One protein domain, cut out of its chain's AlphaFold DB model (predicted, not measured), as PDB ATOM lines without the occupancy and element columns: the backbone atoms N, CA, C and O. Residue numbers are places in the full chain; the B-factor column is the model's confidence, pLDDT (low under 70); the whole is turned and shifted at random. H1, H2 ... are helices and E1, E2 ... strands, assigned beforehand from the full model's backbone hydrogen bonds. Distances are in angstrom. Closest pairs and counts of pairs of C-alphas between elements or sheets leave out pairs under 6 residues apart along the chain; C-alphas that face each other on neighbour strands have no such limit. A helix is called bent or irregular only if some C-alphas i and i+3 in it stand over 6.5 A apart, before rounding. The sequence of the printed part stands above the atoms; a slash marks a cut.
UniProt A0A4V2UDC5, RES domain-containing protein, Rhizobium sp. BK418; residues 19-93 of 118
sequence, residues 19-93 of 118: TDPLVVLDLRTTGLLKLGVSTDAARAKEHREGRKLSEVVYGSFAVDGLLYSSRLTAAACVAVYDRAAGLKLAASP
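What this domain is: This is residues 19 to 93 of the 118 residues of the protein "RES domain-containing protein" of Rhizobium sp. BK418 (UniProt A0A4V2UDC5). A small three-stranded sheet, E1 E2 E3, forms the middle, and the longest helix, H2, grazes it with residues 54 to 58. The short helix H1 lies toward one end of the long axis, while H3 and the short strand E4 make the opposite end. The printed part has 75 residues with three named helices and four named strands, in the order E1 H1 H2 E2 E3 H3 E4, class mixed. The sheet is mixed, in the order E1 E2 E3; the whole is compact, with a radius of gyration of the C-alphas of 12.8 A and spans of 36 by 29 by 21 A.

How they stand to each other: E2, residues 65 to 69, is the inner strand. E3, residues 76 to 80, is antiparallel to it in a hairpin, with N 66 and O 79 2.8 A apart, within hydrogen-bond range. E1, residues 24 to 26, is parallel to E2, with N 67 and O 25 2.9 A apart, within hydrogen-bond range. H2, residues 47 to 60, only grazes the sheet; its closest C-alpha pair with E2 is Ser 54 and Leu 66, 7.9 A. H1, residues 30 to 35, is not on the sheet and is apart from H2. E1, H1 H2 and E2 form a strand-helix-strand unit, two parallel neighbour strands with helices between, its crossover right-handed. H3, residues 82 to 88, only grazes the sheet and is irregular, but only just: C-alphas 83 and 86 are 6.9 A apart. E4, residues 89 to 91, pairs with no named strand, and it and H3 meet only through their link. Every O i to N i+4 pair is within hydrogen-bond range in H2, against 0 of 2 in H1 and 1 of 3 in H3, where 3 of 3 and 2 of 4 O i to N i+3 pairs are.

Where its parts are: E1 begins at C-alpha 24 (256.064, 254.757, 228.399) and E4 ends at C-alpha 91 (272.147, 263.679, 232.710). H2 spans 20.3 A, E2 13.6 A and E3 13.2 A.

The domain as a whole: The C-alphas farthest apart, of Gly 36 and Pro 93, are 40.5 A apart. The printed part has no cut; the link H1 to H2 is long, with 11 residues. Residues 29 to 47 have pLDDT under 70.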
ATOM      1  N   THR A  19     264.382 265.502 228.140       96.88
ATOM      2  CA  THR A  19     264.411 266.700 227.284       96.88
ATOM      3  C   THR A  19     263.241 266.728 226.309       96.88
ATOM      4  O   THR A  19     262.827 267.802 225.890       96.88
ATOM      5  N   ASP A  20     262.678 265.554 226.020       96.25
ATOM      6  CA  ASP A  20     261.490 265.352 225.197       96.25
ATOM      7  C   ASP A  20     260.506 264.396 225.887       96.25
ATOM      8  O   ASP A  20     260.915 263.573 226.715       96.25
ATOM      9  N   PRO A  21     259.206 264.434 225.537       96.56
ATOM     10  CA  PRO A  21     258.230 263.490 226.068       96.56
ATOM     11  C   PRO A  21     258.619 262.023 225.813       96.56
ATOM     12  O   PRO A  21     258.908 261.616 224.681       96.56
ATOM     13  N   LEU A  22     258.567 261.214 226.874       96.25
ATOM     14  CA  LEU A  22     258.769 259.766 226.812       96.25
ATOM     15  C   LEU A  22     257.426 259.046 226.672       96.25
ATOM     16  O   LEU A  22     256.530 259.207 227.503       96.25
ATOM     17  N   VAL A  23     257.306 258.193 225.659       95.81
ATOM     18  CA  VAL A  23     256.180 257.268 225.505       95.81
ATOM     19  C   VAL A  23     256.474 256.019 226.326       95.81
ATOM     20  O   VAL A  23     257.297 255.192 225.940       95.81
ATOM     21  N   VAL A  24     255.810 255.866 227.469       92.81
ATOM     22  CA  VAL A  24     256.064 254.757 228.399       92.81
ATOM     23  C   VAL A  24     254.849 253.858 228.562       92.81
ATOM     24  O   VAL A  24     253.709 254.322 228.611       92.81
ATOM     25  N   LEU A  25     255.100 252.558 228.702       89.62
ATOM     26  CA  LEU A  25     254.072 251.611 229.111       89.62
ATOM     27  C   LEU A  25     253.880 251.687 230.633       89.62
ATOM     28  O   LEU A  25     254.812 251.415 231.392       89.62
ATOM     29  N   ASP A  26     252.675 252.043 231.084       86.94
ATOM     30  CA  ASP A  26     252.353 252.131 232.513       86.94
ATOM     31  C   ASP A  26     252.000 250.755 233.101       86.94
ATOM     32  O   ASP A  26     250.938 250.186 232.841       86.94
ATOM     33  N   LEU A  27     252.909 250.234 233.927       82.62
ATOM     34  CA  LEU A  27     252.795 248.966 234.649       82.62
ATOM     35  C   LEU A  27     252.299 249.136 236.090       82.62
ATOM     36  O   LEU A  27     252.166 248.149 236.814       82.62
ATOM     37  N   ARG A  28     252.043 250.369 236.543       77.38
ATOM     38  CA  ARG A  28     251.545 250.642 237.906       77.38
ATOM     39  C   ARG A  28     250.059 250.323 238.047       77.38
ATOM     40  O   ARG A  28     249.568 250.135 239.158       77.38
ATOM     41  N   THR A  29     249.343 250.289 236.927       64.94
ATOM     42  CA  THR A  29     247.891 250.097 236.850       64.94
ATOM     43  C   THR A  29     247.545 248.794 236.117       64.94
ATOM     44  O   THR A  29     248.396 247.937 235.888       64.94
ATOM     45  N   THR A  30     246.282 248.608 235.730       55.91
ATOM     46  CA  THR A  30     245.786 247.424 235.010       55.91
ATOM     47  C   THR A  30     246.297 247.292 233.567       55.91
ATOM     48  O   THR A  30     245.833 246.405 232.852       55.91
ATOM     49  N   GLY A  31     247.252 248.119 233.115       53.12
ATOM     50  CA  GLY A  31     247.793 248.111 231.745       53.12
ATOM     51  C   GLY A  31     248.273 246.737 231.256       53.12
ATOM     52  O   GLY A  31     248.183 246.431 230.071       53.12
ATOM     53  N   LEU A  32     248.669 245.861 232.177       54.38
ATOM     54  CA  LEU A  32     249.089 244.485 231.891       54.38
ATOM     55  C   LEU A  32     247.945 243.534 231.547       54.38
ATOM     56  O   LEU A  32     248.135 242.638 230.731       54.38
ATOM     57  N   LEU A  33     246.745 243.769 232.092       52.38
ATOM     58  CA  LEU A  33     245.553 242.988 231.744       52.38
ATOM     59  C   LEU A  33     245.176 243.173 230.266       52.38
ATOM     60  O   LEU A  33     244.621 242.263 229.661       52.38
ATOM     61  N   LYS A  34     245.514 244.323 229.664       53.03
ATOM     62  CA  LYS A  34     245.262 244.606 228.241       53.03
ATOM     63  C   LYS A  34     246.314 244.017 227.295       53.03
ATOM     64  O   LYS A  34     246.050 243.923 226.103       53.03
ATOM     65  N   LEU A  35     247.480 243.613 227.808       56.84
ATOM     66  CA  LEU A  35     248.579 243.046 227.016       56.84
ATOM     67  C   LEU A  35     248.584 241.508 226.991       56.84
ATOM     68  O   LEU A  35     249.482 240.916 226.402       56.84
ATOM     69  N   GLY A  36     247.615 240.849 227.640       52.69
ATOM     70  CA  GLY A  36     247.541 239.383 227.703       52.69
ATOM     71  C   GLY A  36     248.676 238.731 228.505       52.69
ATOM     72  O   GLY A  36     248.787 237.508 228.539       52.69
ATOM     73  N   VAL A  37     249.514 239.531 229.168       54.44
ATOM     74  CA  VAL A  37     250.590 239.057 230.035       54.44
ATOM     75  C   VAL A  37     250.016 238.875 231.436       54.44
ATOM     76  O   VAL A  37     249.458 239.813 232.005       54.44
ATOM     77  N   SER A  38     250.164 237.670 231.996       49.78
ATOM     78  CA  SER A  38     249.780 237.369 233.380       49.78
ATOM     79  C   SER A  38     250.276 238.472 234.322       49.78
ATOM     80  O   SER A  38     251.454 238.835 234.315       49.78
ATOM     81  N   THR A  39     249.375 239.004 235.148       49.41
ATOM     82  CA  THR A  39     249.638 240.075 236.122       49.41
ATOM     83  C   THR A  39     250.754 239.745 237.118       49.41
ATOM     84  O   THR A  39     251.308 240.655 237.741       49.41
ATOM     85  N   ASP A  40     251.139 238.470 237.223       50.00
ATOM     86  CA  ASP A  40     252.296 238.032 238.000       50.00
ATOM     87  C   ASP A  40     253.636 238.452 237.391       50.00
ATOM     88  O   ASP A  40     254.595 238.583 238.138       50.00
ATOM     89  N   ALA A  41     253.735 238.735 236.087       48.53
ATOM     90  CA  ALA A  41     254.997 239.155 235.464       48.53
ATOM     91  C   ALA A  41     255.401 240.595 235.838       48.53
ATOM     92  O   ALA A  41     256.583 240.915 235.948       48.53
ATOM     93  N   ALA A  42     254.422 241.468 236.080       50.12
ATOM     94  CA  ALA A  42     254.671 242.863 236.442       50.12
ATOM     95  C   ALA A  42     254.832 243.108 237.935       50.12
ATOM     96  O   ALA A  42     255.550 244.017 238.346       50.12
ATOM     97  N   ARG A  43     254.170 242.284 238.751       52.44
ATOM     98  CA  ARG A  43     254.420 242.206 240.192       52.44
ATOM     99  C   ARG A  43     255.467 241.158 240.538       52.44
ATOM    100  O   ARG A  43     255.657 240.896 241.725       52.44
ATOM    101  N   ALA A  44     256.113 240.566 239.527       50.06
ATOM    102  CA  ALA A  44     256.951 239.392 239.677       50.06
ATOM    103  C   ALA A  44     257.885 239.572 240.860       50.06
ATOM    104  O   ALA A  44     258.790 240.411 240.867       50.06
ATOM    105  N   LYS A  45     257.656 238.731 241.871       49.66
ATOM    106  CA  LYS A  45     258.586 238.531 242.981       49.66
ATOM    107  C   LYS A  45     260.002 238.251 242.463       49.66
ATOM    108  O   LYS A  45     260.972 238.550 243.155       49.66
ATOM    109  N   GLU A  46     260.114 237.740 241.237       58.94
ATOM    110  CA  GLU A  46     261.348 237.324 240.596       58.94
ATOM    111  C   GLU A  46     261.785 238.278 239.478       58.94
ATOM    112  O   GLU A  46     261.101 238.467 238.473       58.94
ATOM    113  N   HIS A  47     263.005 238.809 239.605       64.38
ATOM    114  CA  HIS A  47     263.658 239.663 238.602       64.38
ATOM    115  C   HIS A  47     263.689 239.070 237.182       64.38
ATOM    116  O   HIS A  47     263.852 239.804 236.208       64.38
ATOM    117  N   ARG A  48     263.583 237.742 237.056       72.25
ATOM    118  CA  ARG A  48     263.634 237.024 235.782       72.25
ATOM    119  C   ARG A  48     262.427 237.324 234.895       72.25
ATOM    120  O   ARG A  48     262.618 237.570 233.708       72.25
ATOM    121  N   GLU A  49     261.225 237.342 235.459       71.75
ATOM    122  CA  GLU A  49     259.996 237.532 234.680       71.75
ATOM    123  C   GLU A  49     259.841 238.986 234.218       71.75
ATOM    124  O   GLU A  49     259.485 239.226 233.066       71.75
ATOM    125  N   GLY A  50     260.244 239.959 235.047       76.69
ATOM    126  CA  GLY A  50     260.288 241.368 234.641       76.69
ATOM    127  C   GLY A  50     261.242 241.630 233.467       76.69
ATOM    128  O   GLY A  50     260.946 242.451 232.601       76.69
ATOM    129  N   ARG A  51     262.365 240.898 233.388       82.44
ATOM    130  CA  ARG A  51     263.299 241.007 232.257       82.44
ATOM    131  C   ARG A  51     262.698 240.458 230.967       82.44
ATOM    132  O   ARG A  51     262.725 241.160 229.966       82.44
ATOM    133  N   LYS A  52     262.105 239.258 231.013       85.00
ATOM    134  CA  LYS A  52     261.434 238.651 229.850       85.00
ATOM    135  C   LYS A  52     260.327 239.554 229.311       85.00
ATOM    136  O   LYS A  52     260.245 239.777 228.110       85.00
ATOM    137  N   LEU A  53     259.499 240.103 230.203       82.94
ATOM    138  CA  LEU A  53     258.465 241.063 229.825       82.94
ATOM    139  C   LEU A  53     259.076 242.288 229.135       82.94
ATOM    140  O   LEU A  53     258.613 242.684 228.070       82.94
ATOM    141  N   SER A  54     260.126 242.869 229.720       87.56
ATOM    142  CA  SER A  54     260.805 244.034 229.149       87.56
ATOM    143  C   SER A  54     261.416 243.746 227.772       87.56
ATOM    144  O   SER A  54     261.291 244.572 226.875       87.56
ATOM    145  N   GLU A  55     262.018 242.571 227.573       90.31
ATOM    146  CA  GLU A  55     262.565 242.137 226.279       90.31
ATOM    147  C   GLU A  55     261.467 242.020 225.211       90.31
ATOM    148  O   GLU A  55     261.621 242.538 224.104       90.31
ATOM    149  N   VAL A  56     260.326 241.411 225.555       89.81
ATOM    150  CA  VAL A  56     259.168 241.316 224.650       89.81
ATOM    151  C   VAL A  56     258.626 242.702 224.307       89.81
ATOM    152  O   VAL A  56     258.358 242.976 223.136       89.81
ATOM    153  N   VAL A  57     258.483 243.586 225.302       89.94
ATOM    154  CA  VAL A  57     257.979 244.948 225.076       89.94
ATOM    155  C   VAL A  57     258.921 245.734 224.170       89.94
ATOM    156  O   VAL A  57     258.470 246.329 223.193       89.94
ATOM    157  N   TYR A  58     260.223 245.677 224.448       92.25
ATOM    158  CA  TYR A  58     261.250 246.317 223.632       92.25
ATOM    159  C   TYR A  58     261.204 245.846 222.173       92.25
ATOM    160  O   TYR A  58     261.273 246.666 221.256       92.25
ATOM    161  N   GLY A  59     261.066 244.538 221.942       93.00
ATOM    162  CA  GLY A  59     261.034 243.966 220.594       93.00
ATOM    163  C   GLY A  59     259.731 244.216 219.830       93.00
ATOM    164  O   GLY A  59     259.756 244.309 218.607       93.00
ATOM    165  N   SER A  60     258.603 244.337 220.534       90.88
ATOM    166  CA  SER A  60     257.268 244.313 219.910       90.88
ATOM    167  C   SER A  60     256.597 245.682 219.811       90.88
ATOM    168  O   SER A  60     255.679 245.849 219.010       90.88
ATOM    169  N   PHE A  61     257.021 246.663 220.613       89.69
ATOM    170  CA  PHE A  61     256.379 247.976 220.677       89.69
ATOM    171  C   PHE A  61     257.384 249.116 220.487       89.69
ATOM    172  O   PHE A  61     258.517 249.088 220.970       89.69
ATOM    173  N   ALA A  62     256.930 250.175 219.819       92.94
ATOM    174  CA  ALA A  62     257.662 251.429 219.671       92.94
ATOM    175  C   ALA A  62     257.444 252.339 220.896       92.94
ATOM    176  O   ALA A  62     256.907 253.437 220.782       92.94
ATOM    177  N   VAL A  63     257.817 251.849 222.081       94.38
ATOM    178  CA  VAL A  63     257.798 252.622 223.333       94.38
ATOM    179  C   VAL A  63     259.219 252.960 223.774       94.38
ATOM    180  O   VAL A  63     260.164 252.223 223.488       94.38
ATOM    181  N   ASP A  64     259.363 254.066 224.493       96.75
ATOM    182  CA  ASP A  64     260.635 254.554 225.025       96.75
ATOM    183  C   ASP A  64     261.014 253.868 226.345       96.75
ATOM    184  O   ASP A  64     262.175 253.904 226.751       96.75
ATOM    185  N   GLY A  65     260.058 253.238 227.035       93.81
ATOM    186  CA  GLY A  65     260.329 252.619 228.326       93.81
ATOM    187  C   GLY A  65     259.112 252.090 229.077       93.81
ATOM    188  O   GLY A  65     258.007 251.977 228.542       93.81
ATOM    189  N   LEU A  66     259.340 251.782 230.352       92.06
ATOM    190  CA  LEU A  66     258.364 251.231 231.288       92.06
ATOM    191  C   LEU A  66     258.249 252.129 232.519       92.06
ATOM    192  O   LEU A  66     259.262 252.500 233.111       92.06
ATOM    193  N   LEU A  67     257.024 252.404 232.952       90.38
ATOM    194  CA  LEU A  67     256.726 253.105 234.199       90.38
ATOM    195  C   LEU A  67     256.188 252.101 235.222       90.38
ATOM    196  O   LEU A  67     255.191 251.433 234.972       90.38
ATOM    197  N   TYR A  68     256.843 251.972 236.372       85.94
ATOM    198  CA  TYR A  68     256.537 250.949 237.375       85.94
ATOM    199  C   TYR A  68     256.673 251.493 238.800       85.94
ATOM    200  O   TYR A  68     257.262 252.546 239.029       85.94
ATOM    201  N   SER A  69     256.114 250.784 239.780       85.25
ATOM    202  CA  SER A  69     256.278 251.128 241.196       85.25
ATOM    203  C   SER A  69     257.510 250.433 241.773       85.25
ATOM    204  O   SER A  69     257.676 249.220 241.634       85.25
ATOM    205  N   SER A  70     258.362 251.193 242.462       81.19
ATOM    206  CA  SER A  70     259.475 250.665 243.252       81.19
ATOM    207  C   SER A  70     258.979 249.609 244.236       81.19
ATOM    208  O   SER A  70     258.063 249.855 245.017       81.19
ATOM    209  N   ARG A  71     259.630 248.444 244.270       76.50
ATOM    210  CA  ARG A  71     259.319 247.404 245.267       76.50
ATOM    211  C   ARG A  71     259.725 247.793 246.687       76.50
ATOM    212  O   ARG A  71     259.195 247.235 247.636       76.50
ATOM    213  N   LEU A  72     260.698 248.696 246.822       76.62
ATOM    214  CA  LEU A  72     261.234 249.103 248.122       76.62
ATOM    215  C   LEU A  72     260.428 250.246 248.736       76.62
ATOM    216  O   LEU A  72     260.262 250.293 249.946       76.62
ATOM    217  N   THR A  73     259.946 251.167 247.903       80.31
ATOM    218  CA  THR A  73     259.388 252.447 248.367       80.31
ATOM    219  C   THR A  73     258.006 252.757 247.811       80.31
ATOM    220  O   THR A  73     257.445 253.790 248.155       80.31
ATOM    221  N   ALA A  74     257.471 251.928 246.909       81.31
ATOM    222  CA  ALA A  74     256.263 252.191 246.116       81.31
ATOM    223  C   ALA A  74     256.309 253.457 245.229       81.31
ATOM    224  O   ALA A  74     255.379 253.688 244.454       81.31
ATOM    225  N   ALA A  75     257.395 254.237 245.275       84.31
ATOM    226  CA  ALA A  75     257.602 255.414 244.441       84.31
ATOM    227  C   ALA A  75     257.590 255.061 242.947       84.31
ATOM    228  O   ALA A  75     257.967 253.954 242.557       84.31
ATOM    229  N   ALA A  76     257.177 256.008 242.106       88.12
ATOM    230  CA  ALA A  76     257.216 255.830 240.662       88.12
ATOM    231  C   ALA A  76     258.670 255.742 240.168       88.12
ATOM    232  O   ALA A  76     259.513 256.565 240.523       88.12
ATOM    233  N   CYS A  77     258.949 254.745 239.335       91.25
ATOM    234  CA  CYS A  77     260.230 254.530 238.681       91.25
ATOM    235  C   CYS A  77     260.017 254.361 237.181       91.25
ATOM    236  O   CYS A  77     259.024 253.774 236.751       91.25
ATOM    237  N   VAL A  78     260.975 254.836 236.393       93.00
ATOM    238  CA  VAL A  78     260.989 254.656 234.943       93.00
ATOM    239  C   VAL A  78     262.231 253.871 234.534       93.00
ATOM    240  O   VAL A  78     263.333 254.152 234.999       93.00
ATOM    241  N   ALA A  79     262.044 252.871 233.679       92.81
ATOM    242  CA  ALA A  79     263.120 252.229 232.937       92.81
ATOM    243  C   ALA A  79     263.050 252.740 231.499       92.81
ATOM    244  O   ALA A  79     262.013 252.586 230.859       92.81
ATOM    245  N   VAL A  80     264.124 253.353 231.009       95.62
ATOM    246  CA  VAL A  80     264.192 253.901 229.649       95.62
ATOM    247  C   VAL A  80     265.062 252.992 228.796       95.62
ATOM    248  O   VAL A  80     266.142 252.575 229.218       95.62
ATOM    249  N   TYR A  81     264.575 252.662 227.609       96.25
ATOM    250  CA  TYR A  81     265.302 251.863 226.640       96.25
ATOM    251  C   TYR A  81     266.383 252.682 225.933       96.25
ATOM    252  O   TYR A  81     266.271 253.897 225.777       96.25
ATOM    253  N   ASP A  82     267.421 252.003 225.452       95.19
ATOM    254  CA  ASP A  82     268.557 252.606 224.745       95.19
ATOM    255  C   ASP A  82     268.136 253.491 223.559       95.19
ATOM    256  O   ASP A  82     268.670 254.589 223.398       95.19
ATOM    257  N   ARG A  83     267.107 253.073 222.809       94.44
ATOM    258  CA  ARG A  83     266.526 253.824 221.680       94.44
ATOM    259  C   ARG A  83     266.061 255.240 222.033       94.44
ATOM    260  O   ARG A  83     265.965 256.074 221.143       94.44
ATOM    261  N   ALA A  84     265.752 255.499 223.302       96.25
ATOM    262  CA  ALA A  84     265.327 256.806 223.796       96.25
ATOM    263  C   ALA A  84     266.368 257.445 224.724       96.25
ATOM    264  O   ALA A  84     266.442 258.669 224.802       96.25
ATOM    265  N   ALA A  85     267.194 256.640 225.399       94.44
ATOM    266  CA  ALA A  85     268.129 257.118 226.410       94.44
ATOM    267  C   ALA A  85     269.139 258.139 225.866       94.44
ATOM    268  O   ALA A  85     269.379 259.151 226.512       94.44
ATOM    269  N   GLY A  86     269.703 257.905 224.677       92.81
ATOM    270  CA  GLY A  86     270.669 258.831 224.068       92.81
ATOM    271  C   GLY A  86     270.047 260.031 223.346       92.81
ATOM    272  O   GLY A  86     270.771 260.942 222.965       92.81
ATOM    273  N   LEU A  87     268.730 260.014 223.123       96.25
ATOM    274  CA  LEU A  87     268.038 261.006 222.292       96.25
ATOM    275  C   LEU A  87     267.171 261.960 223.109       96.25
ATOM    276  O   LEU A  87     267.027 263.117 222.736       96.25
ATOM    277  N   LYS A  88     266.574 261.462 224.196       97.19
ATOM    278  CA  LYS A  88     265.524 262.158 224.949       97.19
ATOM    279  C   LYS A  88     265.880 262.404 226.412       97.19
ATOM    280  O   LYS A  88     265.042 262.913 227.153       97.19
ATOM    281  N   LEU A  89     267.070 261.993 226.858       96.56
ATOM    282  CA  LEU A  89     267.524 262.195 228.231       96.56
ATOM    283  C   LEU A  89     268.785 263.053 228.265       96.56
ATOM    284  O   LEU A  89     269.721 262.842 227.497       96.56
ATOM    285  N   ALA A  90     268.833 263.955 229.239       95.19
ATOM    286  CA  ALA A  90     270.045 264.634 229.662       95.19
ATOM    287  C   ALA A  90     270.375 264.217 231.097       95.19
ATOM    288  O   ALA A  90     269.484 264.115 231.942       95.19
ATOM    289  N   ALA A  91     271.656 263.975 231.371       93.50
ATOM    290  CA  ALA A  91     272.147 263.679 232.710       93.50
ATOM    291  C   ALA A  91     273.023 264.828 233.212       93.50
ATOM    292  O   ALA A  91     273.863 265.349 232.473       93.50
ATOM    293  N   SER A  92     272.856 265.197 234.478       90.38
ATOM    294  CA  SER A  92     273.816 266.061 235.154       90.38
ATOM    295  C   SER A  92     275.136 265.313 235.404       90.38
ATOM    296  O   SER A  92     275.180 264.077 235.348       90.38
ATOM    297  N   PRO A  93     276.244 266.029 235.676       88.44
ATOM    298  CA  PRO A  93     277.485 265.388 236.085       88.44
ATOM    299  C   PRO A  93     277.273 264.490 237.308       88.44
ATOM    300  O   PRO A  93     276.622 264.879 238.276       88.44
TER     301      PRO A  93